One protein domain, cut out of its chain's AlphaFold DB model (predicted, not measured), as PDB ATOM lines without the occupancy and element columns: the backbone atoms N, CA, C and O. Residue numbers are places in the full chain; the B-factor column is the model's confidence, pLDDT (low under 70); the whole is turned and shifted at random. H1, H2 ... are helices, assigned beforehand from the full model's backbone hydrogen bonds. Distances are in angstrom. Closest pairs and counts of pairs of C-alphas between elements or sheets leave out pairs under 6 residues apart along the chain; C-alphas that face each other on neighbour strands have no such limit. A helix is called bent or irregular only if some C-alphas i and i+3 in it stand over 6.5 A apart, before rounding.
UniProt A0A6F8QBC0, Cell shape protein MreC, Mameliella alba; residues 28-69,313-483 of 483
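This is residues 28 to 69 and 313 to 483 of the 483 residues of the protein "Cell shape protein MreC" of Mameliella alba (UniProt A0A6F8QBC0). H4 to H7 form an up-and-down core bundle, each helix running against the one before; long H8 packs on H5 and H7, and bent H9 packs on H5 and H8. H1 and H2 lie where H6 ends and H7 begins, and residues 61 to 69 of H3 stick out. The printed part has 213 residues, with nine named helices, H1 to H9 in order, and no named strand: all helix. It is compact, with a radius of gyration of the C-alphas of 18.2 A and spans of 53 by 50 by 36 A.

H1, residues 28 to 35, begins at C-alpha 28 (17.200, 39.488, 42.237). H2 is 39 to 55, only just irregular, with C-alphas 51 and 54 6.7 A apart; H3 is 57 to 69. H4 is 313 to 332, 28.4 A long; H5 is 347 to 358, H6 365 to 378, H7 385 to 403, 27.8 A, and H8 409 to 433, 36.2 A. H9, 441 to 466, was assigned as one helix by its hydrogen bonds but is bent, C-alphas 453 and 456 being 6.9 A apart: arms H9a, 441 to 453, and H9b, 456 to 466, which ends at C-alpha 466 (44.011, 46.812, 23.859).

Among the helices of the bundle, H6 and H7, a hairpin, touch, and their closest C-alphas are those of Met 372 and Ala 387, 4.6 A apart. H5 touches H7 (Leu 357 and Lys 398, C-alphas 5.8 A) and H9b (Ala 354 and Ala 459, C-alphas 5.8 A). H8 and H9a, a hairpin, touch at a shallow tilt of 22 degrees, opposite ways, closest at the C-alphas of Ala 417 and Val 452, 5.8 A. H1 only just touches H7, and H2 only just touches H6, each with 3 pairs of C-alphas within 8 A; the closest are Phe 31 and Leu 385, 5.9 A, and Arg 45 and Phe 377, 6.6 A. H3 is close to but not clearly touching H4. Every O i to N i+4 pair is within hydrogen-bond range in H1, H4, H5, H6, H8 and H9a; H2 has 10 of 13, H3 6 of 9, H7 13 of 15, H9b 6 of 7.

The two C-alphas farthest apart, of Pro 39 and Gly 474, are 54.0 A apart. Residues 70 to 312 are not printed; C-alphas 69 and 313 are 34.8 A apart across this cut. The link H4 to H5 is long, and its residues 334 to 340 stand free. Mean pLDDT of the printed part is 75.0; 71 residues are under 70, among them 48 to 69 and 464 to 483.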
ATOM      1  N   PHE A  28      18.658  39.629  42.209       87.62
ATOM      2  CA  PHE A  28      17.200  39.488  42.237       87.62
ATOM      3  C   PHE A  28      16.581  40.020  43.542       87.62
ATOM      4  O   PHE A  28      15.548  40.686  43.512       87.62
ATOM      5  N   GLY A  29      17.235  39.799  44.686       85.62
ATOM      6  CA  GLY A  29      16.828  40.360  45.976       85.62
ATOM      7  C   GLY A  29      16.888  41.890  46.002       85.62
ATOM      8  O   GLY A  29      15.954  42.527  46.480       85.62
ATOM      9  N   ILE A  30      17.935  42.492  45.427       84.62
ATOM     10  CA  ILE A  30      18.061  43.953  45.276       84.62
ATOM     11  C   ILE A  30      16.935  44.513  44.396       84.62
ATOM     12  O   ILE A  30      16.324  45.522  44.751       84.62
ATOM     13  N   PHE A  31      16.600  43.825  43.304       86.44
ATOM     14  CA  PHE A  31      15.484  44.196  42.437       86.44
ATOM     15  C   PHE A  31      14.120  44.134  43.151       86.44
ATOM     16  O   PHE A  31      13.321  45.067  43.048       86.44
ATOM     17  N   LEU A  32      13.865  43.080  43.937       83.88
ATOM     18  CA  LEU A  32      12.652  42.974  44.756       83.88
ATOM     19  C   LEU A  32      12.586  44.062  45.842       83.88
ATOM     20  O   LEU A  32      11.530  44.656  46.043       83.88
ATOM     21  N   LEU A  33      13.708  44.368  46.502       81.44
ATOM     22  CA  LEU A  33      13.797  45.440  47.503       81.44
ATOM     23  C   LEU A  33      13.537  46.830  46.909       81.44
ATOM     24  O   LEU A  33      12.942  47.675  47.578       81.44
ATOM     25  N   TRP A  34      13.946  47.065  45.659       80.25
ATOM     26  CA  TRP A  34      13.603  48.284  44.926       80.25
ATOM     27  C   TRP A  34      12.102  48.371  44.630       80.25
ATOM     28  O   TRP A  34      11.508  49.423  44.842       80.25
ATOM     29  N   ARG A  35      11.459  47.263  44.228       79.62
ATOM     30  CA  ARG A  35      10.021  47.240  43.895       79.62
ATOM     31  C   ARG A  35       9.091  47.543  45.081       79.62
ATOM     32  O   ARG A  35       7.933  47.876  44.856       79.62
ATOM     33  N   ILE A  36       9.581  47.432  46.317       77.44
ATOM     34  CA  ILE A  36       8.825  47.683  47.558       77.44
ATOM     35  C   ILE A  36       8.750  49.196  47.903       77.44
ATOM     36  O   ILE A  36       8.218  49.564  48.945       77.44
ATOM     37  N   ASP A  37       9.267  50.087  47.042       63.47
ATOM     38  CA  ASP A  37       9.200  51.556  47.185       63.47
ATOM     39  C   ASP A  37       9.692  52.066  48.559       63.47
ATOM     40  O   ASP A  37       9.168  53.015  49.147       63.47
ATOM     41  N   SER A  38      10.729  51.422  49.113       68.31
ATOM     42  CA  SER A  38      11.214  51.775  50.450       68.31
ATOM     43  C   SER A  38      12.033  53.086  50.436       68.31
ATOM     44  O   SER A  38      13.057  53.167  49.745       68.31
ATOM     45  N   PRO A  39      11.712  54.093  51.282       65.00
ATOM     46  CA  PRO A  39      12.455  55.364  51.343       65.00
ATOM     47  C   PRO A  39      13.930  55.247  51.766       65.00
ATOM     48  O   PRO A  39      14.640  56.249  51.827       65.00
ATOM     49  N   ARG A  40      14.394  54.041  52.118       63.19
ATOM     50  CA  ARG A  40      15.787  53.741  52.480       63.19
ATOM     51  C   ARG A  40      16.629  53.385  51.253       63.19
ATOM     52  O   ARG A  40      17.772  53.826  51.180       63.19
ATOM     53  N   VAL A  41      16.061  52.660  50.282       63.16
ATOM     54  CA  VAL A  41      16.728  52.362  48.998       63.16
ATOM     55  C   VAL A  41      16.964  53.652  48.212       63.16
ATOM     56  O   VAL A  41      18.032  53.819  47.632       63.16
ATOM     57  N   GLU A  42      16.034  54.609  48.285       66.25
ATOM     58  CA  GLU A  42      16.184  55.926  47.654       66.25
ATOM     59  C   GLU A  42      17.374  56.719  48.214       66.25
ATOM     60  O   GLU A  42      18.192  57.239  47.460       66.25
ATOM     61  N   ARG A  43      17.528  56.743  49.546       70.06
ATOM     62  CA  ARG A  43      18.656  57.413  50.216       70.06
ATOM     63  C   ARG A  43      19.985  56.722  49.940       70.06
ATOM     64  O   ARG A  43      20.981  57.405  49.747       70.06
ATOM     65  N   PHE A  44      20.005  55.389  49.901       68.56
ATOM     66  CA  PHE A  44      21.211  54.640  49.551       68.56
ATOM     67  C   PHE A  44      21.619  54.888  48.091       68.56
ATOM     68  O   PHE A  44      22.791  55.123  47.817       68.56
ATOM     69  N   ARG A  45      20.651  54.933  47.161       64.06
ATOM     70  CA  ARG A  45      20.885  55.339  45.765       64.06
ATOM     71  C   ARG A  45      21.456  56.757  45.685       64.06
ATOM     72  O   ARG A  45      22.466  56.934  45.015       64.06
ATOM     73  N   ALA A  46      20.867  57.725  46.390       65.88
ATOM     74  CA  ALA A  46      21.396  59.088  46.456       65.88
ATOM     75  C   ALA A  46      22.843  59.106  46.979       65.88
ATOM     76  O   ALA A  46      23.718  59.626  46.306       65.88
ATOM     77  N   GLN A  47      23.137  58.415  48.086       74.38
ATOM     78  CA  GLN A  47      24.496  58.314  48.642       74.38
ATOM     79  C   GLN A  47      25.515  57.661  47.692       74.38
ATOM     80  O   GLN A  47      26.672  58.071  47.672       74.38
ATOM     81  N   VAL A  48      25.118  56.659  46.898       65.75
ATOM     82  CA  VAL A  48      25.998  56.044  45.887       65.75
ATOM     83  C   VAL A  48      26.253  57.002  44.720       65.75
ATOM     84  O   VAL A  48      27.392  57.118  44.272       65.75
ATOM     85  N   VAL A  49      25.227  57.723  44.259       64.38
ATOM     86  CA  VAL A  49      25.367  58.766  43.228       64.38
ATOM     87  C   VAL A  49      26.264  59.900  43.744       64.38
ATOM     88  O   VAL A  49      27.268  60.217  43.108       64.38
ATOM     89  N   ASP A  50      26.008  60.412  44.947       65.69
ATOM     90  CA  ASP A  50      26.768  61.486  45.601       65.69
ATOM     91  C   ASP A  50      28.201  61.075  46.002       65.69
ATOM     92  O   ASP A  50      29.053  61.932  46.213       65.69
ATOM     93  N   ALA A  51      28.527  59.781  46.076       67.19
ATOM     94  CA  ALA A  51      29.904  59.312  46.285       67.19
ATOM     95  C   ALA A  51      30.725  59.217  44.979       67.19
ATOM     96  O   ALA A  51      31.966  59.171  45.018       67.19
ATOM     97  N   VAL A  52      30.041  59.155  43.830       58.62
ATOM     98  CA  VAL A  52      30.621  58.939  42.494       58.62
ATOM     99  C   VAL A  52      30.651  60.234  41.673       58.62
ATOM    100  O   VAL A  52      31.656  60.510  41.020       58.62
ATOM    101  N   VAL A  53      29.599  61.056  41.737       58.38
ATOM    102  CA  VAL A  53      29.436  62.281  40.932       58.38
ATOM    103  C   VAL A  53      30.402  63.422  41.314       58.38
ATOM    104  O   VAL A  53      31.009  63.979  40.399       58.38
ATOM    105  N   PRO A  54      30.663  63.757  42.597       52.50
ATOM    106  CA  PRO A  54      31.523  64.897  42.965       52.50
ATOM    107  C   PRO A  54      33.020  64.716  42.673       52.50
ATOM    108  O   PRO A  54      33.817  65.601  42.959       52.50
ATOM    109  N   ARG A  55      33.431  63.578  42.102       51.84
ATOM    110  CA  ARG A  55      34.782  63.357  41.562       51.84
ATOM    111  C   ARG A  55      34.772  63.408  40.030       51.84
ATOM    112  O   ARG A  55      35.363  62.542  39.397       51.84
ATOM    113  N   MET A  56      34.118  64.400  39.420       52.69
ATOM    114  CA  MET A  56      34.130  64.596  37.956       52.69
ATOM    115  C   MET A  56      35.034  65.731  37.441       52.69
ATOM    116  O   MET A  56      35.254  65.802  36.232       52.69
ATOM    117  N   ASP A  57      35.654  66.542  38.304       53.69
ATOM    118  CA  ASP A  57      36.547  67.631  37.858       53.69
ATOM    119  C   ASP A  57      37.744  67.126  37.026       53.69
ATOM    120  O   ASP A  57      38.092  67.707  35.997       53.69
ATOM    121  N   TRP A  58      38.329  65.978  37.397       52.97
ATOM    122  CA  TRP A  58      39.395  65.322  36.615       52.97
ATOM    123  C   TRP A  58      38.911  64.770  35.267       52.97
ATOM    124  O   TRP A  58      39.711  64.584  34.354       52.97
ATOM    125  N   ALA A  59      37.614  64.494  35.130       53.09
ATOM    126  CA  ALA A  59      37.046  63.835  33.961       53.09
ATOM    127  C   ALA A  59      36.613  64.850  32.888       53.09
ATOM    128  O   ALA A  59      36.714  64.573  31.692       53.09
ATOM    129  N   MET A  60      36.265  66.080  33.285       50.75
ATOM    130  CA  MET A  60      36.170  67.206  32.347       50.75
ATOM    131  C   MET A  60      37.539  67.610  31.776       50.75
ATOM    132  O   MET A  60      37.589  68.132  30.663       50.75
ATOM    133  N   ALA A  61      38.652  67.309  32.459       59.16
ATOM    134  CA  ALA A  61      39.999  67.678  32.014       59.16
ATOM    135  C   ALA A  61      40.336  67.268  30.559       59.16
ATOM    136  O   ALA A  61      40.748  68.158  29.815       59.16
ATOM    137  N   PRO A  62      40.135  66.015  30.087       52.16
ATOM    138  CA  PRO A  62      40.351  65.650  28.680       52.16
ATOM    139  C   PRO A  62      39.402  66.352  27.696       52.16
ATOM    140  O   PRO A  62      39.828  66.708  26.599       52.16
ATOM    141  N   VAL A  63      38.144  66.618  28.064       51.94
ATOM    142  CA  VAL A  63      37.210  67.372  27.202       51.94
ATOM    143  C   VAL A  63      37.686  68.821  27.057       51.94
ATOM    144  O   VAL A  63      37.796  69.339  25.946       51.94
ATOM    145  N   THR A  64      38.067  69.461  28.166       57.22
ATOM    146  CA  THR A  64      38.640  70.812  28.156       57.22
ATOM    147  C   THR A  64      40.047  70.849  27.545       57.22
ATOM    148  O   THR A  64      40.463  71.898  27.067       57.22
ATOM    149  N   ALA A  65      40.801  69.744  27.540       55.66
ATOM    150  CA  ALA A  65      42.098  69.641  26.867       55.66
ATOM    151  C   ALA A  65      41.942  69.548  25.344       55.66
ATOM    152  O   ALA A  65      42.655  70.240  24.631       55.66
ATOM    153  N   THR A  66      40.969  68.782  24.839       55.16
ATOM    154  CA  THR A  66      40.661  68.722  23.399       55.16
ATOM    155  C   THR A  66      40.114  70.057  22.884       55.16
ATOM    156  O   THR A  66      40.523  70.522  21.823       55.16
ATOM    157  N   ILE A  67      39.243  70.726  23.652       57.44
ATOM    158  CA  ILE A  67      38.748  72.072  23.310       57.44
ATOM    159  C   ILE A  67      39.878  73.114  23.360       57.44
ATOM    160  O   ILE A  67      39.904  74.008  22.514       57.44
ATOM    161  N   ARG A  68      40.827  72.986  24.304       51.62
ATOM    162  CA  ARG A  68      42.052  73.801  24.322       51.62
ATOM    163  C   ARG A  68      42.906  73.534  23.086       51.62
ATOM    164  O   ARG A  68      43.038  74.451  22.301       51.62
ATOM    165  N   LEU A  69      43.301  72.293  22.798       54.69
ATOM    166  CA  LEU A  69      44.089  71.928  21.607       54.69
ATOM    167  C   LEU A  69      43.535  72.488  20.283       54.69
ATOM    168  O   LEU A  69      44.300  72.978  19.457       54.69
ATOM    169  N   LEU A 313      46.763  39.843  34.110       69.69
ATOM    170  CA  LEU A 313      45.343  39.525  34.310       69.69
ATOM    171  C   LEU A 313      44.658  40.582  35.177       69.69
ATOM    172  O   LEU A 313      43.539  40.995  34.879       69.69
ATOM    173  N   TRP A 314      45.335  41.046  36.229       75.56
ATOM    174  CA  TRP A 314      44.840  42.133  37.070       75.56
ATOM    175  C   TRP A 314      44.802  43.475  36.331       75.56
ATOM    176  O   TRP A 314      43.821  44.198  36.491       75.56
ATOM    177  N   THR A 315      45.776  43.782  35.467       78.81
ATOM    178  CA  THR A 315      45.727  44.975  34.612       78.81
ATOM    179  C   THR A 315      44.586  44.874  33.615       78.81
ATOM    180  O   THR A 315      43.784  45.792  33.583       78.81
ATOM    181  N   MET A 316      44.403  43.760  32.893       77.31
ATOM    182  CA  MET A 316      43.277  43.621  31.952       77.31
ATOM    183  C   MET A 316      41.901  43.675  32.641       77.31
ATOM    184  O   MET A 316      40.971  44.282  32.107       77.31
ATOM    185  N   ARG A 317      41.765  43.124  33.856       82.56
ATOM    186  CA  ARG A 317      40.557  43.287  34.693       82.56
ATOM    187  C   ARG A 317      40.340  44.743  35.107       82.56
ATOM    188  O   ARG A 317      39.219  45.239  35.020       82.56
ATOM    189  N   ALA A 318      41.400  45.438  35.518       79.00
ATOM    190  CA  ALA A 318      41.348  46.865  35.819       79.00
ATOM    191  C   ALA A 318      41.026  47.699  34.568       79.00
ATOM    192  O   ALA A 318      40.249  48.641  34.665       79.00
ATOM    193  N   THR A 319      41.526  47.324  33.386       82.00
ATOM    194  CA  THR A 319      41.206  47.953  32.100       82.00
ATOM    195  C   THR A 319      39.737  47.770  31.734       82.00
ATOM    196  O   THR A 319      39.116  48.741  31.315       82.00
ATOM    197  N   TYR A 320      39.144  46.586  31.940       82.06
ATOM    198  CA  TYR A 320      37.698  46.390  31.754       82.06
ATOM    199  C   TYR A 320      36.885  47.340  32.647       82.06
ATOM    200  O   TYR A 320      35.998  48.039  32.158       82.06
ATOM    201  N   VAL A 321      37.220  47.419  33.942       82.31
ATOM    202  CA  VAL A 321      36.534  48.316  34.890       82.31
ATOM    203  C   VAL A 321      36.771  49.790  34.540       82.31
ATOM    204  O   VAL A 321      35.827  50.573  34.560       82.31
ATOM    205  N   ALA A 322      37.987  50.178  34.154       77.94
ATOM    206  CA  ALA A 322      38.314  51.541  33.739       77.94
ATOM    207  C   ALA A 322      37.585  51.951  32.450       77.94
ATOM    208  O   ALA A 322      37.101  53.076  32.354       77.94
ATOM    209  N   LEU A 323      37.448  51.044  31.479       81.75
ATOM    210  CA  LEU A 323      36.724  51.311  30.235       81.75
ATOM    211  C   LEU A 323      35.208  51.365  30.480       81.75
ATOM    212  O   LEU A 323      34.535  52.225  29.921       81.75
ATOM    213  N   ALA A 324      34.675  50.541  31.388       80.44
ATOM    214  CA  ALA A 324      33.299  50.671  31.866       80.44
ATOM    215  C   ALA A 324      33.046  52.019  32.572       80.44
ATOM    216  O   ALA A 324      32.072  52.697  32.250       80.44
ATOM    217  N   LEU A 325      33.949  52.454  33.459       78.94
ATOM    218  CA  LEU A 325      33.901  53.777  34.101       78.94
ATOM    219  C   LEU A 325      33.992  54.921  33.076       78.94
ATOM    220  O   LEU A 325      33.269  55.906  33.200       78.94
ATOM    221  N   ALA A 326      34.815  54.782  32.033       75.81
ATOM    222  CA  ALA A 326      34.888  55.752  30.940       75.81
ATOM    223  C   ALA A 326      33.586  55.801  30.114       75.81
ATOM    224  O   ALA A 326      33.133  56.885  29.751       75.81
ATOM    225  N   ILE A 327      32.938  54.655  29.866       78.62
ATOM    226  CA  ILE A 327      31.615  54.607  29.222       78.62
ATOM    227  C   ILE A 327      30.556  55.276  30.110       78.62
ATOM    228  O   ILE A 327      29.756  56.052  29.583       78.62
ATOM    229  N   PHE A 328      30.562  55.035  31.428       78.12
ATOM    230  CA  PHE A 328      29.680  55.744  32.365       78.12
ATOM    231  C   PHE A 328      29.897  57.247  32.300       78.12
ATOM    232  O   PHE A 328      28.926  57.979  32.156       78.12
ATOM    233  N   PHE A 329      31.151  57.699  32.338       68.06
ATOM    234  CA  PHE A 329      31.480  59.113  32.236       68.06
ATOM    235  C   PHE A 329      30.909  59.744  30.956       68.06
ATOM    236  O   PHE A 329      30.187  60.733  31.041       68.06
ATOM    237  N   VAL A 330      31.127  59.129  29.787       71.94
ATOM    238  CA  VAL A 330      30.594  59.629  28.505       71.94
ATOM    239  C   VAL A 330      29.058  59.699  28.484       71.94
ATOM    240  O   VAL A 330      28.517  60.616  27.873       71.94
ATOM    241  N   HIS A 331      28.356  58.779  29.154       70.75
ATOM    242  CA  HIS A 331      26.886  58.786  29.235       70.75
ATOM    243  C   HIS A 331      26.323  59.702  30.340       70.75
ATOM    244  O   HIS A 331      25.160  60.087  30.262       70.75
ATOM    245  N   LEU A 332      27.112  60.020  31.371       68.75
ATOM    246  CA  LEU A 332      26.754  60.954  32.449       68.75
ATOM    247  C   LEU A 332      27.000  62.416  32.065       68.75
ATOM    248  O   LEU A 332      26.363  63.309  32.623       68.75
ATOM    249  N   LEU A 333      27.904  62.680  31.117       66.44
ATOM    250  CA  LEU A 333      28.063  64.020  30.570       66.44
ATOM    251  C   LEU A 333      26.769  64.477  29.864       66.44
ATOM    252  O   LEU A 333      26.213  63.719  29.067       66.44
ATOM    253  N   PRO A 334      26.330  65.739  30.045       56.22
ATOM    254  CA  PRO A 334      25.149  66.305  29.386       56.22
ATOM    255  C   PRO A 334      25.416  66.660  27.907       56.22
ATOM    256  O   PRO A 334      25.052  67.731  27.420       56.22
ATOM    257  N   LEU A 335      26.083  65.768  27.174       54.06
ATOM    258  CA  LEU A 335      26.372  65.926  25.757       54.06
ATOM    259  C   LEU A 335      25.114  65.586  24.946       54.06
ATOM    260  O   LEU A 335      24.810  64.421  24.693       54.06
ATOM    261  N   GLN A 336      24.394  66.613  24.492       50.78
ATOM    262  CA  GLN A 336      23.251  66.479  23.579       50.78
ATOM    263  C   GLN A 336      23.703  66.139  22.139       50.78
ATOM    264  O   GLN A 336      23.395  66.856  21.193       50.78
ATOM    265  N   ILE A 337      24.467  65.054  21.957       51.00
ATOM    266  CA  ILE A 337      25.025  64.659  20.646       51.00
ATOM    267  C   ILE A 337      23.967  64.018  19.731       51.00
ATOM    268  O   ILE A 337      24.176  63.915  18.524       51.00
ATOM    269  N   MET A 338      22.833  63.563  20.278       53.09
ATOM    270  CA  MET A 338      21.773  62.908  19.503       53.09
ATOM    271  C   MET A 338      20.428  63.643  19.600       53.09
ATOM    272  O   MET A 338      20.039  64.059  20.694       53.09
ATOM    273  N   PRO A 339      19.684  63.777  18.481       54.97
ATOM    274  CA  PRO A 339      18.330  64.319  18.491       54.97
ATOM    275  C   PRO A 339      17.402  63.510  19.402       54.97
ATOM    276  O   PRO A 339      17.452  62.282  19.409       54.97
ATOM    277  N   SER A 340      16.455  64.183  20.060       57.38
ATOM    278  CA  SER A 340      15.499  63.616  21.034       57.38
ATOM    279  C   SER A 340      14.572  62.494  20.527       57.38
ATOM    280  O   SER A 340      13.743  61.992  21.284       57.38
ATOM    281  N   ARG A 341      14.694  62.086  19.258       62.19
ATOM    282  CA  ARG A 341      13.949  60.975  18.637       62.19
ATOM    283  C   ARG A 341      14.777  59.692  18.478       62.19
ATOM    284  O   ARG A 341      14.208  58.672  18.102       62.19
ATOM    285  N   ILE A 342      16.089  59.738  18.722       66.44
ATOM    286  CA  ILE A 342      17.025  58.628  18.491       66.44
ATOM    287  C   ILE A 342      17.554  58.128  19.841       66.44
ATOM    288  O   ILE A 342      18.139  58.888  20.606       66.44
ATOM    289  N   ALA A 343      17.362  56.839  20.131       71.38
ATOM    290  CA  ALA A 343      17.896  56.202  21.334       71.38
ATOM    291  C   ALA A 343      19.340  55.723  21.103       71.38
ATOM    292  O   ALA A 343      19.589  54.967  20.163       71.38
ATOM    293  N   GLY A 344      20.278  56.149  21.957       74.94
ATOM    294  CA  GLY A 344      21.698  55.776  21.885       74.94
ATOM    295  C   GLY A 344      21.962  54.272  22.096       74.94
ATOM    296  O   GLY A 344      21.131  53.586  22.694       74.94
ATOM    297  N   PRO A 345      23.104  53.732  21.627       84.31
ATOM    298  CA  PRO A 345      23.445  52.317  21.793       84.31
ATOM    299  C   PRO A 345      23.881  51.981  23.227       84.31
ATOM    300  O   PRO A 345      24.555  52.773  23.880       84.31
ATOM    301  N   ASP A 346      23.609  50.759  23.692       85.12
ATOM    302  CA  ASP A 346      24.133  50.248  24.965       85.12
ATOM    303  C   ASP A 346      25.569  49.711  24.788       85.12
ATOM    304  O   ASP A 346      25.833  48.507  24.697       85.12
ATOM    305  N   VAL A 347      26.520  50.645  24.687       85.69
ATOM    306  CA  VAL A 347      27.946  50.354  24.441       85.69
ATOM    307  C   VAL A 347      28.549  49.474  25.545       85.69
ATOM    308  O   VAL A 347      29.406  48.635  25.268       85.69
ATOM    309  N   LEU A 348      28.078  49.620  26.787       86.44
ATOM    310  CA  LEU A 348      28.547  48.860  27.948       86.44
ATOM    311  C   LEU A 348      28.202  47.365  27.844       86.44
ATOM    312  O   LEU A 348      29.050  46.502  28.105       86.44
ATOM    313  N   THR A 349      26.971  47.051  27.436       87.19
ATOM    314  CA  THR A 349      26.527  45.667  27.227       87.19
ATOM    315  C   THR A 349      27.241  45.058  26.018       87.19
ATOM    316  O   THR A 349      27.751  43.940  26.111       87.19
ATOM    317  N   ALA A 350      27.388  45.817  24.922       85.88
ATOM    318  CA  ALA A 350      28.141  45.386  23.741       85.88
ATOM    319  C   ALA A 350      29.617  45.066  24.060       85.88
ATOM    320  O   ALA A 350      30.112  44.004  23.677       85.88
ATOM    321  N   LEU A 351      30.300  45.933  24.820       86.88
ATOM    322  CA  LEU A 351      31.665  45.707  25.310       86.88
ATOM    323  C   LEU A 351      31.755  44.427  26.146       86.88
ATOM    324  O   LEU A 351      32.639  43.597  25.929       86.88
ATOM    325  N   THR A 352      30.836  44.267  27.100       86.81
ATOM    326  CA  THR A 352      30.843  43.137  28.036       86.81
ATOM    327  C   THR A 352      30.647  41.813  27.306       86.81
ATOM    328  O   THR A 352      31.355  40.852  27.602       86.81
ATOM    329  N   PHE A 353      29.767  41.759  26.302       87.19
ATOM    330  CA  PHE A 353      29.605  40.572  25.458       87.19
ATOM    331  C   PHE A 353      30.828  40.320  24.566       87.19
ATOM    332  O   PHE A 353      31.287  39.180  24.495       87.19
ATOM    333  N   ALA A 354      31.411  41.359  23.960       85.12
ATOM    334  CA  ALA A 354      32.611  41.224  23.131       85.12
ATOM    335  C   ALA A 354      33.812  40.680  23.925       85.12
ATOM    336  O   ALA A 354      34.526  39.796  23.449       85.12
ATOM    337  N   TRP A 355      34.025  41.152  25.156       83.38
ATOM    338  CA  TRP A 355      35.101  40.650  26.013       83.38
ATOM    339  C   TRP A 355      34.793  39.260  26.585       83.38
ATOM    340  O   TRP A 355      35.675  38.403  26.583       83.38
ATOM    341  N   ALA A 356      33.546  38.994  26.994       83.69
ATOM    342  CA  ALA A 356      33.122  37.676  27.475       83.69
ATOM    343  C   ALA A 356      33.282  36.572  26.412       83.69
ATOM    344  O   ALA A 356      33.645  35.449  26.757       83.69
ATOM    345  N   LEU A 357      33.058  36.890  25.130       78.88
ATOM    346  CA  LEU A 357      33.266  35.967  24.010       78.88
ATOM    347  C   LEU A 357      34.746  35.779  23.634       78.88
ATOM    348  O   LEU A 357      35.104  34.712  23.142       78.88
ATOM    349  N   ARG A 358      35.604  36.789  23.840       74.94
ATOM    350  CA  ARG A 358      37.002  36.774  23.360       74.94
ATOM    351  C   ARG A 358      38.033  36.324  24.387       74.94
ATOM    352  O   ARG A 358      38.959  35.611  24.015       74.94
ATOM    353  N   ARG A 359      37.911  36.769  25.642       73.19
ATOM    354  CA  ARG A 359      38.819  36.442  26.757       73.19
ATOM    355  C   ARG A 359      38.012  36.387  28.067       73.19
ATOM    356  O   ARG A 359      37.949  37.385  28.790       73.19
ATOM    357  N   PRO A 360      37.374  35.242  28.386       75.94
ATOM    358  CA  PRO A 360      36.448  35.131  29.518       75.94
ATOM    359  C   PRO A 360      37.088  35.449  30.882       75.94
ATOM    360  O   PRO A 360      36.391  35.895  31.795       75.94
ATOM    361  N   ASP A 361      38.405  35.273  31.016       72.38
ATOM    362  CA  ASP A 361      39.157  35.420  32.271       72.38
ATOM    363  C   ASP A 361      39.479  36.876  32.645       72.38
ATOM    364  O   ASP A 361      39.749  37.179  33.819       72.38
ATOM    365  N   TYR A 362      39.396  37.788  31.668       76.56
ATOM    366  CA  TYR A 362      39.523  39.236  31.870       76.56
ATOM    367  C   TYR A 362      38.254  39.849  32.475       76.56
ATOM    368  O   TYR A 362      38.317  40.939  33.036       76.56
ATOM    369  N   VAL A 363      37.112  39.155  32.394       79.44
ATOM    370  CA  VAL A 363      35.812  39.670  32.845       79.44
ATOM    371  C   VAL A 363      35.146  38.694  33.831       79.44
ATOM    372  O   VAL A 363      34.200  37.987  33.470       79.44
ATOM    373  N   PRO A 364      35.638  38.591  35.081       84.25
ATOM    374  CA  PRO A 364      35.050  37.710  36.089       84.25
ATOM    375  C   PRO A 364      33.591  38.078  36.409       84.25
ATOM    376  O   PRO A 364      33.209  39.245  36.372       84.25
ATOM    377  N   MET A 365      32.782  37.087  36.805       84.69
ATOM    378  CA  MET A 365      31.360  37.253  37.179       84.69
ATOM    379  C   MET A 365      31.122  38.447  38.122       84.69
ATOM    380  O   MET A 365      30.187  39.221  37.935       84.69
ATOM    381  N   MET A 366      32.016  38.629  39.099       84.88
ATOM    382  CA  MET A 366      31.950  39.711  40.085       84.88
ATOM    383  C   MET A 366      32.166  41.107  39.486       84.88
ATOM    384  O   MET A 366      31.501  42.045  39.916       84.88
ATOM    385  N   SER A 367      33.036  41.267  38.477       83.12
ATOM    386  CA  SER A 367      33.192  42.571  37.817       83.12
ATOM    387  C   SER A 367      31.994  42.886  36.929       83.12
ATOM    388  O   SER A 367      31.577  44.035  36.901       83.12
ATOM    389  N   ILE A 368      31.402  41.887  36.260       86.38
ATOM    390  CA  ILE A 368      30.172  42.076  35.469       86.38
ATOM    391  C   ILE A 368      29.029  42.526  36.374       86.38
ATOM    392  O   ILE A 368      28.419  43.555  36.110       86.38
ATOM    393  N   ALA A 369      28.765  41.798  37.462       87.44
ATOM    394  CA  ALA A 369      27.686  42.151  38.376       87.44
ATOM    395  C   ALA A 369      27.913  43.512  39.046       87.44
ATOM    396  O   ALA A 369      26.986  44.311  39.083       87.44
ATOM    397  N   GLY A 370      29.131  43.806  39.519       85.69
ATOM    398  CA  GLY A 370      29.450  45.097  40.134       85.69
ATOM    399  C   GLY A 370      29.315  46.273  39.163       85.69
ATOM    400  O   GLY A 370      28.672  47.266  39.494       85.69
ATOM    401  N   VAL A 371      29.859  46.146  37.947       86.88
ATOM    402  CA  VAL A 371      29.749  47.172  36.898       86.88
ATOM    403  C   VAL A 371      28.296  47.357  36.469       86.88
ATOM    404  O   VAL A 371      27.826  48.485  36.431       86.88
ATOM    405  N   MET A 372      27.558  46.285  36.178       89.69
ATOM    406  CA  MET A 372      26.181  46.410  35.693       89.69
ATOM    407  C   MET A 372      25.215  46.881  36.782       89.69
ATOM    408  O   MET A 372      24.328  47.673  36.497       89.69
ATOM    409  N   LEU A 373      25.407  46.477  38.040       87.94
ATOM    410  CA  LEU A 373      24.623  47.011  39.154       87.94
ATOM    411  C   LEU A 373      24.891  48.510  39.347       87.94
ATOM    412  O   LEU A 373      23.948  49.276  39.531       87.94
ATOM    413  N   LEU A 374      26.153  48.947  39.242       84.81
ATOM    414  CA  LEU A 374      26.493  50.372  39.256       84.81
ATOM    415  C   LEU A 374      25.872  51.109  38.055       84.81
ATOM    416  O   LEU A 374      25.348  52.205  38.230       84.81
ATOM    417  N   ALA A 375      25.862  50.495  36.867       84.69
ATOM    418  CA  ALA A 375      25.186  51.021  35.681       84.69
ATOM    419  C   ALA A 375      23.686  51.226  35.924       84.69
ATOM    420  O   ALA A 375      23.144  52.266  35.557       84.69
ATOM    421  N   ASP A 376      23.022  50.259  36.564       86.31
ATOM    422  CA  ASP A 376      21.590  50.350  36.828       86.31
ATOM    423  C   ASP A 376      21.281  51.510  37.791       86.31
ATOM    424  O   ASP A 376      20.381  52.307  37.520       86.31
ATOM    425  N   PHE A 377      22.079  51.671  38.857       82.88
ATOM    426  CA  PHE A 377      21.966  52.806  39.781       82.88
ATOM    427  C   PHE A 377      22.236  54.162  39.105       82.88
ATOM    428  O   PHE A 377      21.472  55.100  39.329       82.88
ATOM    429  N   LEU A 378      23.292  54.272  38.289       78.94
ATOM    430  CA  LEU A 378      23.693  55.526  37.631       78.94
ATOM    431  C   LEU A 378      22.746  55.942  36.497       78.94
ATOM    432  O   LEU A 378      22.505  57.130  36.308       78.94
ATOM    433  N   PHE A 379      22.193  54.988  35.746       78.25
ATOM    434  CA  PHE A 379      21.291  55.258  34.620       78.25
ATOM    435  C   PHE A 379      19.804  55.191  34.990       78.25
ATOM    436  O   PHE A 379      18.960  55.079  34.099       78.25
ATOM    437  N   HIS A 380      19.477  55.235  36.287       76.81
ATOM    438  CA  HIS A 380      18.109  55.153  36.810       76.81
ATOM    439  C   HIS A 380      17.302  53.956  36.266       76.81
ATOM    440  O   HIS A 380      16.079  54.023  36.121       76.81
ATOM    441  N   ARG A 381      17.979  52.839  35.965       82.94
ATOM    442  CA  ARG A 381      17.324  51.579  35.595       82.94
ATOM    443  C   ARG A 381      16.884  50.860  36.880       82.94
ATOM    444  O   ARG A 381      17.541  51.017  37.907       82.94
ATOM    445  N   PRO A 382      15.816  50.045  36.849       84.56
ATOM    446  CA  PRO A 382      15.465  49.125  37.930       84.56
ATOM    447  C   PRO A 382      16.681  48.285  38.382       84.56
ATOM    448  O   PRO A 382      17.124  47.405  37.633       84.56
ATOM    449  N   PRO A 383      17.253  48.555  39.573       82.69
ATOM    450  CA  PRO A 383      18.559  48.048  39.968       82.69
ATOM    451  C   PRO A 383      18.555  46.534  40.135       82.69
ATOM    452  O   PRO A 383      17.691  45.967  40.801       82.69
ATOM    453  N   GLY A 384      19.549  45.880  39.538       84.88
ATOM    454  CA  GLY A 384      19.777  44.447  39.676       84.88
ATOM    455  C   GLY A 384      19.104  43.599  38.599       84.88
ATOM    456  O   GLY A 384      19.624  42.530  38.296       84.88
ATOM    457  N   LEU A 385      18.017  44.053  37.960       89.00
ATOM    458  CA  LEU A 385      17.342  43.267  36.916       89.00
ATOM    459  C   LEU A 385      18.171  43.190  35.628       89.00
ATOM    460  O   LEU A 385      18.378  42.101  35.090       89.00
ATOM    461  N   TRP A 386      18.655  44.330  35.126       90.62
ATOM    462  CA  TRP A 386      19.479  44.351  33.917       90.62
ATOM    463  C   TRP A 386      20.854  43.732  34.199       90.62
ATOM    464  O   TRP A 386      21.297  42.867  33.442       90.62
ATOM    465  N   ALA A 387      21.461  44.046  35.350       90.75
ATOM    466  CA  ALA A 387      22.673  43.377  35.823       90.75
ATOM    467  C   ALA A 387      22.560  41.844  35.899       90.75
ATOM    468  O   ALA A 387      23.471  41.145  35.449       90.75
ATOM    469  N   LEU A 388      21.446  41.309  36.413       92.56
ATOM    470  CA  LEU A 388      21.180  39.869  36.478       92.56
ATOM    471  C   LEU A 388      21.121  39.243  35.081       92.56
ATOM    472  O   LEU A 388      21.767  38.224  34.831       92.56
ATOM    473  N   LEU A 389      20.369  39.854  34.163       92.38
ATOM    474  CA  LEU A 389      20.201  39.339  32.804       92.38
ATOM    475  C   LEU A 389      21.516  39.387  32.012       92.38
ATOM    476  O   LEU A 389      21.889  38.394  31.387       92.38
ATOM    477  N   VAL A 390      22.264  40.493  32.093       90.56
ATOM    478  CA  VAL A 390      23.584  40.617  31.453       90.56
ATOM    479  C   VAL A 390      24.579  39.612  32.041       90.56
ATOM    480  O   VAL A 390      25.307  38.981  31.276       90.56
ATOM    481  N   LEU A 391      24.584  39.394  33.362       91.56
ATOM    482  CA  LEU A 391      25.421  38.377  34.005       91.56
ATOM    483  C   LEU A 391      25.097  36.971  33.477       91.56
ATOM    484  O   LEU A 391      25.995  36.294  32.972       91.56
ATOM    485  N   LEU A 392      23.830  36.547  33.542       91.06
ATOM    486  CA  LEU A 392      23.392  35.218  33.101       91.06
ATOM    487  C   LEU A 392      23.704  34.974  31.618       91.06
ATOM    488  O   LEU A 392      24.262  33.933  31.265       91.06
ATOM    489  N   THR A 393      23.420  35.950  30.754       91.06
ATOM    490  CA  THR A 393      23.719  35.842  29.323       91.06
ATOM    491  C   THR A 393      25.213  35.904  29.039       91.06
ATOM    492  O   THR A 393      25.674  35.181  28.160       91.06
ATOM    493  N   SER A 394      26.007  36.666  29.799       88.31
ATOM    494  CA  SER A 394      27.469  36.644  29.658       88.31
ATOM    495  C   SER A 394      28.056  35.271  30.000       88.31
ATOM    496  O   SER A 394      28.904  34.777  29.264       88.31
ATOM    497  N   GLU A 395      27.570  34.595  31.043       88.88
ATOM    498  CA  GLU A 395      28.040  33.253  31.404       88.88
ATOM    499  C   GLU A 395      27.563  32.188  30.408       88.88
ATOM    500  O   GLU A 395      28.338  31.312  30.017       88.88
ATOM    501  N   TRP A 396      26.341  32.315  29.886       88.00
ATOM    502  CA  TRP A 396      25.874  31.496  28.766       88.00
ATOM    503  C   TRP A 396      26.724  31.703  27.500       88.00
ATOM    504  O   TRP A 396      27.120  30.722  26.868       88.00
ATOM    505  N   LEU A 397      27.094  32.947  27.165       85.75
ATOM    506  CA  LEU A 397      28.010  33.265  26.061       85.75
ATOM    507  C   LEU A 397      29.411  32.669  26.294       85.75
ATOM    508  O   LEU A 397      29.977  32.097  25.367       85.75
ATOM    509  N   LYS A 398      29.949  32.701  27.521       84.31
ATOM    510  CA  LYS A 398      31.248  32.082  27.878       84.31
ATOM    511  C   LYS A 398      31.240  30.552  27.833       84.31
ATOM    512  O   LYS A 398      32.292  29.929  27.659       84.31
ATOM    513  N   VAL A 399      30.090  29.911  28.040       79.25
ATOM    514  CA  VAL A 399      29.933  28.452  27.894       79.25
ATOM    515  C   VAL A 399      29.730  28.079  26.423       79.25
ATOM    516  O   VAL A 399      30.396  27.169  25.923       79.25
ATOM    517  N   ARG A 400      28.876  28.815  25.702       74.62
ATOM    518  CA  ARG A 400      28.565  28.563  24.288       74.62
ATOM    519  C   ARG A 400      29.734  28.909  23.364       74.62
ATOM    520  O   ARG A 400      30.038  28.130  22.469       74.62
ATOM    521  N   GLY A 401      30.455  29.998  23.625       65.19
ATOM    522  CA  GLY A 401      31.638  30.421  22.865       65.19
ATOM    523  C   GLY A 401      32.763  29.382  22.850       65.19
ATOM    524  O   GLY A 401      33.456  29.249  21.847       65.19
ATOM    525  N   ARG A 402      32.881  28.550  23.898       63.47
ATOM    526  CA  ARG A 402      33.828  27.418  23.928       63.47
ATOM    527  C   ARG A 402      33.505  26.303  22.928       63.47
ATOM    528  O   ARG A 402      34.414  25.585  22.539       63.47
ATOM    529  N   HIS A 403      32.252  26.193  22.490       61.41
ATOM    530  CA  HIS A 403      31.807  25.230  21.474       61.41
ATOM    531  C   HIS A 403      31.701  25.847  20.067       61.41
ATOM    532  O   HIS A 403      31.507  25.126  19.098       61.41
ATOM    533  N   VAL A 404      31.830  27.174  19.932       55.06
ATOM    534  CA  VAL A 404      31.697  27.919  18.659       55.06
ATOM    535  C   VAL A 404      33.078  28.408  18.167       55.06
ATOM    536  O   VAL A 404      33.194  29.382  17.428       55.06
ATOM    537  N   ARG A 405      34.154  27.720  18.578       54.66
ATOM    538  CA  ARG A 405      35.559  28.134  18.378       54.66
ATOM    539  C   ARG A 405      36.049  28.151  16.924       54.66
ATOM    540  O   ARG A 405      37.114  28.705  16.671       54.66
ATOM    541  N   GLU A 406      35.285  27.603  15.984       56.62
ATOM    542  CA  GLU A 406      35.665  27.515  14.563       56.62
ATOM    543  C   GLU A 406      35.048  28.615  13.680       56.62
ATOM    544  O   GLU A 406      35.435  28.764  12.524       56.62
ATOM    545  N   ASN A 407      34.104  29.418  14.190       57.53
ATOM    546  CA  ASN A 407      33.296  30.271  13.317       57.53
ATOM    547  C   ASN A 407      33.854  31.681  13.030       57.53
ATOM    548  O   ASN A 407      34.436  32.384  13.864       57.53
ATOM    549  N   THR A 408      33.540  32.139  11.817       75.00
ATOM    550  CA  THR A 408      33.710  33.499  11.292       75.00
ATOM    551  C   THR A 408      33.160  34.571  12.240       75.00
ATOM    552  O   THR A 408      32.201  34.343  12.977       75.00
ATOM    553  N   PHE A 409      33.703  35.792  12.166       79.81
ATOM    554  CA  PHE A 409      33.213  36.970  12.906       79.81
ATOM    555  C   PHE A 409      31.681  37.175  12.834       79.81
ATOM    556  O   PHE A 409      31.070  37.587  13.818       79.81
ATOM    557  N   ALA A 410      31.037  36.793  11.727       80.81
ATOM    558  CA  ALA A 410      29.580  36.818  11.588       80.81
ATOM    559  C   ALA A 410      28.829  35.994  12.660       80.81
ATOM    560  O   ALA A 410      27.774  36.423  13.117       80.81
ATOM    561  N   ALA A 411      29.363  34.854  13.115       80.94
ATOM    562  CA  ALA A 411      28.727  34.046  14.160       80.94
ATOM    563  C   ALA A 411      28.967  34.606  15.572       80.94
ATOM    564  O   ALA A 411      28.087  34.513  16.425       80.94
ATOM    565  N   GLU A 412      30.132  35.217  15.818       83.44
ATOM    566  CA  GLU A 412      30.418  35.985  17.044       83.44
ATOM    567  C   GLU A 412      29.406  37.136  17.181       83.44
ATOM    568  O   GLU A 412      28.785  37.310  18.228       83.44
ATOM    569  N   TRP A 413      29.158  37.860  16.086       86.38
ATOM    570  CA  TRP A 413      28.152  38.919  16.020       86.38
ATOM    571  C   TRP A 413      26.717  38.393  16.182       86.38
ATOM    572  O   TRP A 413      25.968  38.919  17.001       86.38
ATOM    573  N   LEU A 414      26.338  37.321  15.473       88.44
ATOM    574  CA  LEU A 414      24.988  36.746  15.539       88.44
ATOM    575  C   LEU A 414      24.670  36.160  16.924       88.44
ATOM    576  O   LEU A 414      23.558  36.338  17.426       88.44
ATOM    577  N   THR A 415      25.630  35.501  17.579       86.44
ATOM    578  CA  THR A 415      25.447  34.983  18.947       86.44
ATOM    579  C   THR A 415      25.328  36.103  19.980       86.44
ATOM    580  O   THR A 415      24.439  36.029  20.832       86.44
ATOM    581  N   ALA A 416      26.132  37.169  19.873       87.38
ATOM    582  CA  ALA A 416      25.996  38.356  20.717       87.38
ATOM    583  C   ALA A 416      24.648  39.074  20.498       87.38
ATOM    584  O   ALA A 416      23.961  39.388  21.470       87.38
ATOM    585  N   ALA A 417      24.228  39.266  19.243       89.56
ATOM    586  CA  ALA A 417      22.945  39.881  18.897       89.56
ATOM    587  C   ALA A 417      21.749  39.053  19.400       89.56
ATOM    588  O   ALA A 417      20.821  39.604  19.987       89.56
ATOM    589  N   THR A 418      21.803  37.722  19.267       89.75
ATOM    590  CA  THR A 418      20.765  36.817  19.796       89.75
ATOM    591  C   THR A 418      20.685  36.898  21.321       89.75
ATOM    592  O   THR A 418      19.592  37.003  21.872       89.75
ATOM    593  N   GLY A 419      21.831  36.905  22.014       88.94
ATOM    594  CA  GLY A 419      21.878  37.085  23.467       88.94
ATOM    595  C   GLY A 419      21.281  38.426  23.907       88.94
ATOM    596  O   GLY A 419      20.467  38.457  24.829       88.94
ATOM    597  N   LEU A 420      21.623  39.513  23.204       91.19
ATOM    598  CA  LEU A 420      21.098  40.858  23.447       91.19
ATOM    599  C   LEU A 420      19.578  40.936  23.231       91.19
ATOM    600  O   LEU A 420      18.874  41.538  24.043       91.19
ATOM    601  N   LEU A 421      19.060  40.306  22.173       92.06
ATOM    602  CA  LEU A 421      17.626  40.256  21.881       92.06
ATOM    603  C   LEU A 421      16.874  39.548  23.010       92.06
ATOM    604  O   LEU A 421      15.898  40.088  23.527       92.06
ATOM    605  N   VAL A 422      17.362  38.378  23.434       93.19
ATOM    606  CA  VAL A 422      16.744  37.583  24.503       93.19
ATOM    607  C   VAL A 422      16.676  38.370  25.814       93.19
ATOM    608  O   VAL A 422      15.593  38.461  26.392       93.19
ATOM    609  N   ILE A 423      17.768  39.008  26.262       91.69
ATOM    610  CA  ILE A 423      17.717  39.808  27.502       91.69
ATOM    611  C   ILE A 423      16.813  41.032  27.375       91.69
ATOM    612  O   ILE A 423      16.094  41.343  28.320       91.69
ATOM    613  N   THR A 424      16.785  41.689  26.212       89.56
ATOM    614  CA  THR A 424      15.943  42.874  25.986       89.56
ATOM    615  C   THR A 424      14.458  42.507  26.037       89.56
ATOM    616  O   THR A 424      13.667  43.224  26.651       89.56
ATOM    617  N   VAL A 425      14.078  41.363  25.452       90.88
ATOM    618  CA  VAL A 425      12.707  40.833  25.509       90.88
ATOM    619  C   VAL A 425      12.335  40.423  26.933       90.88
ATOM    620  O   VAL A 425      11.294  40.862  27.419       90.88
ATOM    621  N   ILE A 426      13.177  39.648  27.628       91.81
ATOM    622  CA  ILE A 426      12.908  39.220  29.014       91.81
ATOM    623  C   ILE A 426      12.747  40.440  29.925       91.81
ATOM    624  O   ILE A 426      11.734  40.555  30.606       91.81
ATOM    625  N   TYR A 427      13.684  41.389  29.871       90.12
ATOM    626  CA  TYR A 427      13.630  42.638  30.631       90.12
ATOM    627  C   TYR A 427      12.316  43.398  30.391       90.12
ATOM    628  O   TYR A 427      11.626  43.765  31.342       90.12
ATOM    629  N   ARG A 428      11.911  43.562  29.122       87.12
ATOM    630  CA  ARG A 428      10.630  44.190  28.757       87.12
ATOM    631  C   ARG A 428       9.418  43.453  29.323       87.12
ATOM    632  O   ARG A 428       8.512  44.112  29.826       87.12
ATOM    633  N   VAL A 429       9.393  42.123  29.236       89.38
ATOM    634  CA  VAL A 429       8.293  41.296  29.756       89.38
ATOM    635  C   VAL A 429       8.223  41.391  31.279       89.38
ATOM    636  O   VAL A 429       7.137  41.590  31.814       89.38
ATOM    637  N   THR A 430       9.358  41.344  31.981       88.12
ATOM    638  CA  THR A 430       9.412  41.508  33.442       88.12
ATOM    639  C   THR A 430       8.909  42.884  33.886       88.12
ATOM    640  O   THR A 430       8.116  42.955  34.821       88.12
ATOM    641  N   LEU A 431       9.294  43.974  33.207       86.00
ATOM    642  CA  LEU A 431       8.784  45.314  33.533       86.00
ATOM    643  C   LEU A 431       7.286  45.470  33.239       86.00
ATOM    644  O   LEU A 431       6.566  46.038  34.057       86.00
ATOM    645  N   ALA A 432       6.804  44.924  32.118       85.38
ATOM    646  CA  ALA A 432       5.381  44.937  31.779       85.38
ATOM    647  C   ALA A 432       4.541  44.138  32.792       85.38
ATOM    648  O   ALA A 432       3.518  44.632  33.262       85.38
ATOM    649  N   LEU A 433       5.004  42.944  33.182       86.94
ATOM    650  CA  LEU A 433       4.356  42.088  34.182       86.94
ATOM    651  C   LEU A 433       4.289  42.758  35.565       86.94
ATOM    652  O   LEU A 433       3.327  42.566  36.301       86.94
ATOM    653  N   LEU A 434       5.297  43.563  35.909       84.25
ATOM    654  CA  LEU A 434       5.370  44.294  37.174       84.25
ATOM    655  C   LEU A 434       4.720  45.683  37.129       84.25
ATOM    656  O   LEU A 434       4.803  46.403  38.123       84.25
ATOM    657  N   ILE A 435       4.060  46.054  36.025       79.81
ATOM    658  CA  ILE A 435       3.381  47.350  35.843       79.81
ATOM    659  C   ILE A 435       4.356  48.534  36.047       79.81
ATOM    660  O   ILE A 435       4.017  49.567  36.620       79.81
ATOM    661  N   VAL A 436       5.602  48.381  35.586       80.75
ATOM    662  CA  VAL A 436       6.600  49.461  35.533       80.75
ATOM    663  C   VAL A 436       6.573  50.047  34.127       80.75
ATOM    664  O   VAL A 436       6.968  49.371  33.179       80.75
ATOM    665  N   THR A 437       6.091  51.287  33.990       74.75
ATOM    666  CA  THR A 437       5.771  51.943  32.708       74.75
ATOM    667  C   THR A 437       6.925  51.857  31.696       74.75
ATOM    668  O   THR A 437       7.913  52.584  31.827       74.75
ATOM    669  N   PRO A 438       6.842  50.997  30.663       71.69
ATOM    670  CA  PRO A 438       7.938  50.827  29.724       71.69
ATOM    671  C   PRO A 438       7.919  51.948  28.677       71.69
ATOM    672  O   PRO A 438       6.886  52.222  28.066       71.69
ATOM    673  N   GLY A 439       9.077  52.560  28.409       73.19
ATOM    674  CA  GLY A 439       9.219  53.552  27.333       73.19
ATOM    675  C   GLY A 439       8.854  52.995  25.947       73.19
ATOM    676  O   GLY A 439       8.847  51.776  25.744       73.19
ATOM    677  N   MET A 440       8.569  53.882  24.983       84.12
ATOM    678  CA  MET A 440       8.029  53.545  23.650       84.12
ATOM    679  C   MET A 440       8.754  52.380  22.951       84.12
ATOM    680  O   MET A 440       9.982  52.342  22.899       84.12
ATOM    681  N   LEU A 441       7.991  51.453  22.353       81.12
ATOM    682  CA  LEU A 441       8.512  50.299  21.593       81.12
ATOM    683  C   LEU A 441       9.548  50.685  20.526       81.12
ATOM    684  O   LEU A 441      10.571  50.018  20.404       81.12
ATOM    685  N   SER A 442       9.308  51.780  19.805       81.44
ATOM    686  CA  SER A 442      10.196  52.302  18.762       81.44
ATOM    687  C   SER A 442      11.604  52.623  19.275       81.44
ATOM    688  O   SER A 442      12.583  52.246  18.635       81.44
ATOM    689  N   LEU A 443      11.722  53.260  20.445       81.56
ATOM    690  CA  LEU A 443      13.007  53.631  21.049       81.56
ATOM    691  C   LEU A 443      13.831  52.395  21.436       81.56
ATOM    692  O   LEU A 443      15.027  52.354  21.165       81.56
ATOM    693  N   TRP A 444      13.191  51.359  21.985       82.38
ATOM    694  CA  TRP A 444      13.864  50.101  22.333       82.38
ATOM    695  C   TRP A 444      14.342  49.323  21.103       82.38
ATOM    696  O   TRP A 444      15.445  48.782  21.114       82.38
ATOM    697  N   VAL A 445      13.550  49.295  20.024       85.94
ATOM    698  CA  VAL A 445      13.960  48.671  18.753       85.94
ATOM    699  C   VAL A 445      15.133  49.432  18.124       85.94
ATOM    700  O   VAL A 445      16.083  48.800  17.661       85.94
ATOM    701  N   MET A 446      15.121  50.769  18.169       84.94
ATOM    702  CA  MET A 446      16.248  51.599  17.722       84.94
ATOM    703  C   MET A 446      17.509  51.371  18.566       84.94
ATOM    704  O   MET A 446      18.573  51.132  18.000       84.94
ATOM    705  N   GLN A 447      17.398  51.365  19.898       85.56
ATOM    706  CA  GLN A 447      18.520  51.090  20.800       85.56
ATOM    707  C   GLN A 447      19.111  49.696  20.557       85.56
ATOM    708  O   GLN A 447      20.330  49.563  20.444       85.56
ATOM    709  N   TYR A 448      18.273  48.661  20.428       89.12
ATOM    710  CA  TYR A 448      18.719  47.310  20.080       89.12
ATOM    711  C   TYR A 448      19.466  47.306  18.738       89.12
ATOM    712  O   TYR A 448      20.612  46.862  18.680       89.12
ATOM    713  N   GLY A 449      18.865  47.872  17.685       89.62
ATOM    714  CA  GLY A 449      19.474  47.953  16.357       89.62
ATOM    715  C   GLY A 449      20.823  48.677  16.364       89.62
ATOM    716  O   GLY A 449      21.797  48.163  15.817       89.62
ATOM    717  N   MET A 450      20.921  49.818  17.052       85.94
ATOM    718  CA  MET A 450      22.165  50.586  17.143       85.94
ATOM    719  C   MET A 450      23.227  49.883  18.000       85.94
ATOM    720  O   MET A 450      24.414  49.957  17.690       85.94
ATOM    721  N   THR A 451      22.824  49.132  19.029       88.31
ATOM    722  CA  THR A 451      23.736  48.310  19.844       88.31
ATOM    723  C   THR A 451      24.289  47.122  19.047       88.31
ATOM    724  O   THR A 451      25.482  46.827  19.120       88.31
ATOM    725  N   VAL A 452      23.458  46.470  18.226       89.62
ATOM    726  CA  VAL A 452      23.902  45.416  17.299       89.62
ATOM    727  C   VAL A 452      24.813  45.987  16.206       89.62
ATOM    728  O   VAL A 452      25.826  45.369  15.884       89.62
ATOM    729  N   ALA A 453      24.504  47.173  15.673       88.19
ATOM    730  CA  ALA A 453      25.307  47.837  14.645       88.19
ATOM    731  C   ALA A 453      26.666  48.346  15.164       88.19
ATOM    732  O   ALA A 453      27.649  48.297  14.429       88.19
ATOM    733  N   ILE A 454      26.754  48.798  16.424       87.06
ATOM    734  CA  ILE A 454      28.018  49.269  17.013       87.06
ATOM    735  C   ILE A 454      28.901  48.124  17.533       87.06
ATOM    736  O   ILE A 454      30.108  48.311  17.687       87.06
ATOM    737  N   TYR A 455      28.342  46.929  17.774       87.38
ATOM    738  CA  TYR A 455      29.089  45.783  18.308       87.38
ATOM    739  C   TYR A 455      30.373  45.457  17.511       87.38
ATOM    740  O   TYR A 455      31.426  45.335  18.142       87.38
ATOM    741  N   PRO A 456      30.374  45.388  16.159       86.88
ATOM    742  CA  PRO A 456      31.601  45.182  15.389       86.88
ATOM    743  C   PRO A 456      32.661  46.262  15.598       86.88
ATOM    744  O   PRO A 456      33.845  45.942  15.668       86.88
ATOM    745  N   LEU A 457      32.248  47.520  15.755       83.56
ATOM    746  CA  LEU A 457      33.146  48.649  15.988       83.56
ATOM    747  C   LEU A 457      33.757  48.588  17.397       83.56
ATOM    748  O   LEU A 457      34.972  48.698  17.537       83.56
ATOM    749  N   VAL A 458      32.957  48.302  18.431       82.50
ATOM    750  CA  VAL A 458      33.446  48.076  19.809       82.50
ATOM    751  C   VAL A 458      34.431  46.903  19.860       82.50
ATOM    752  O   VAL A 458      35.472  46.970  20.522       82.50
ATOM    753  N   ALA A 459      34.134  45.833  19.124       79.19
ATOM    754  CA  ALA A 459      34.971  44.647  19.046       79.19
ATOM    755  C   ALA A 459      36.269  44.892  18.240       79.19
ATOM    756  O   ALA A 459      37.324  44.367  18.602       79.19
ATOM    757  N   ALA A 460      36.234  45.715  17.187       77.19
ATOM    758  CA  ALA A 460      37.420  46.133  16.437       77.19
ATOM    759  C   ALA A 460      38.326  47.064  17.263       77.19
ATOM    760  O   ALA A 460      39.531  46.831  17.342       77.19
ATOM    761  N   ILE A 461      37.756  48.054  17.960       77.69
ATOM    762  CA  ILE A 461      38.505  48.955  18.851       77.69
ATOM    763  C   ILE A 461      39.147  48.170  20.003       77.69
ATOM    764  O   ILE A 461      40.328  48.359  20.282       77.69
ATOM    765  N   SER A 462      38.429  47.221  20.617       76.44
ATOM    766  CA  SER A 462      38.990  46.352  21.671       76.44
ATOM    767  C   SER A 462      40.171  45.495  21.182       76.44
ATOM    768  O   SER A 462      41.073  45.175  21.956       76.44
ATOM    769  N   TYR A 463      40.190  45.130  19.896       73.06
ATOM    770  CA  TYR A 463      41.311  44.421  19.276       73.06
ATOM    771  C   TYR A 463      42.501  45.357  19.001       73.06
ATOM    772  O   TYR A 463      43.625  45.028  19.376       73.06
ATOM    773  N   LEU A 464      42.249  46.520  18.388       63.56
ATOM    774  CA  LEU A 464      43.282  47.472  17.962       63.56
ATOM    775  C   LEU A 464      43.946  48.211  19.132       63.56
ATOM    776  O   LEU A 464      45.166  48.325  19.161       63.56
ATOM    777  N   ALA A 465      43.162  48.702  20.096       61.84
ATOM    778  CA  ALA A 465      43.659  49.560  21.173       61.84
ATOM    779  C   ALA A 465      44.224  48.783  22.373       61.84
ATOM    780  O   ALA A 465      45.093  49.287  23.076       61.84
ATOM    781  N   LEU A 466      43.717  47.572  22.633       61.09
ATOM    782  CA  LEU A 466      44.011  46.812  23.859       61.09
ATOM    783  C   LEU A 466      44.575  45.410  23.598       61.09
ATOM    784  O   LEU A 466      44.828  44.658  24.538       61.09
ATOM    785  N   GLY A 467      44.776  45.035  22.331       58.12
ATOM    786  CA  GLY A 467      45.361  43.744  21.974       58.12
ATOM    787  C   GLY A 467      44.533  42.544  22.442       58.12
ATOM    788  O   GLY A 467      45.096  41.467  22.647       58.12
ATOM    789  N   VAL A 468      43.210  42.698  22.614       62.56
ATOM    790  CA  VAL A 468      42.297  41.604  22.994       62.56
ATOM    791  C   VAL A 468      42.077  40.691  21.783       62.56
ATOM    792  O   VAL A 468      41.049  40.721  21.099       62.56
ATOM    793  N   ARG A 469      43.110  39.900  21.482       59.69
ATOM    794  CA  ARG A 469      43.125  38.878  20.434       59.69
ATOM    795  C   ARG A 469      42.299  37.670  20.875       59.69
ATOM    796  O   ARG A 469      42.303  37.312  22.056       59.69
ATOM    797  N   ARG A 470      41.638  37.026  19.906       59.19
ATOM    798  CA  ARG A 470      41.019  35.701  20.075       59.19
ATOM    799  C   ARG A 470      42.067  34.718  20.618       59.19
ATOM    800  O   ARG A 470      43.213  34.778  20.174       59.19
ATOM    801  N   SER A 471      41.687  33.846  21.551       52.97
ATOM    802  CA  SER A 471      42.546  32.741  21.997       52.97
ATOM    803  C   SER A 471      42.874  31.838  20.806       52.97
ATOM    804  O   SER A 471      41.963  31.355  20.131       52.97
ATOM    805  N   THR A 472      44.157  31.628  20.521       44.88
ATOM    806  CA  THR A 472      44.601  30.673  19.491       44.88
ATOM    807  C   THR A 472      44.553  29.237  20.024       44.88
ATOM    808  O   THR A 472      44.761  29.036  21.223       44.88
ATOM    809  N   PRO A 473      44.311  28.219  19.173       42.53
ATOM    810  CA  PRO A 473      44.321  26.823  19.609       42.53
ATOM    811  C   PRO A 473      45.654  26.450  20.275       42.53
ATOM    812  O   PRO A 473      46.715  26.688  19.705       42.53
ATOM    813  N   GLY A 474      45.592  25.870  21.477       49.06
ATOM    814  CA  GLY A 474      46.773  25.459  22.252       49.06
ATOM    815  C   GLY A 474      47.320  26.498  23.239       49.06
ATOM    816  O   GLY A 474      48.318  26.223  23.899       49.06
ATOM    817  N   GLU A 475      46.691  27.668  23.379       51.66
ATOM    818  CA  GLU A 475      47.026  28.625  24.443       51.66
ATOM    819  C   GLU A 475      46.452  28.149  25.797       51.66
ATOM    820  O   GLU A 475      45.316  27.673  25.863       51.66
ATOM    821  N   TYR A 476      47.223  28.276  26.881       53.97
ATOM    822  CA  TYR A 476      46.820  27.862  28.231       53.97
ATOM    823  C   TYR A 476      46.711  29.068  29.169       53.97
ATOM    824  O   TYR A 476      47.511  30.001  29.103       53.97
ATOM    825  N   ASP A 477      45.722  29.037  30.058       58.66
ATOM    826  CA  ASP A 477      45.514  30.034  31.103       58.66
ATOM    827  C   ASP A 477      46.644  29.983  32.151       58.66
ATOM    828  O   ASP A 477      47.362  28.989  32.264       58.66
ATOM    829  N   HIS A 478      46.753  31.010  32.998       55.59
ATOM    830  CA  HIS A 478      47.691  31.062  34.134       55.59
ATOM    831  C   HIS A 478      47.573  29.877  35.118       55.59
ATOM    832  O   HIS A 478      48.462  29.669  35.940       55.59
ATOM    833  N   THR A 479      46.486  29.103  35.035       48.19
ATOM    834  CA  THR A 479      46.238  27.868  35.796       48.19
ATOM    835  C   THR A 479      46.528  26.575  35.015       48.19
ATOM    836  O   THR A 479      46.200  25.491  35.487       48.19
ATOM    837  N   GLY A 480      47.123  26.656  33.819       45.59
ATOM    838  CA  GLY A 480      47.458  25.493  32.986       45.59
ATOM    839  C   GLY A 480      46.264  24.839  32.280       45.59
ATOM    840  O   GLY A 480      46.367  23.699  31.835       45.59
ATOM    841  N   ARG A 481      45.125  25.536  32.164       54.38
ATOM    842  CA  ARG A 481      43.915  25.042  31.479       54.38
ATOM    843  C   ARG A 481      43.831  25.565  30.040       54.38
ATOM    844  O   ARG A 481      44.132  26.737  29.841       54.38
ATOM    845  N   PRO A 482      43.403  24.761  29.049       55.62
ATOM    846  CA  PRO A 482      43.280  25.224  27.665       55.62
ATOM    847  C   PRO A 482      42.214  26.330  27.535       55.62
ATOM    848  O   PRO A 482      41.059  26.141  27.939       55.62
ATOM    849  N   LEU A 483      42.625  27.476  26.980       52.50
ATOM    850  CA  LEU A 483      41.807  28.680  26.743       52.50
ATOM    851  C   LEU A 483      40.827  28.518  25.583       52.50
ATOM    852  O   LEU A 483      40.913  27.509  24.845       52.50
TER     853      LEU A 483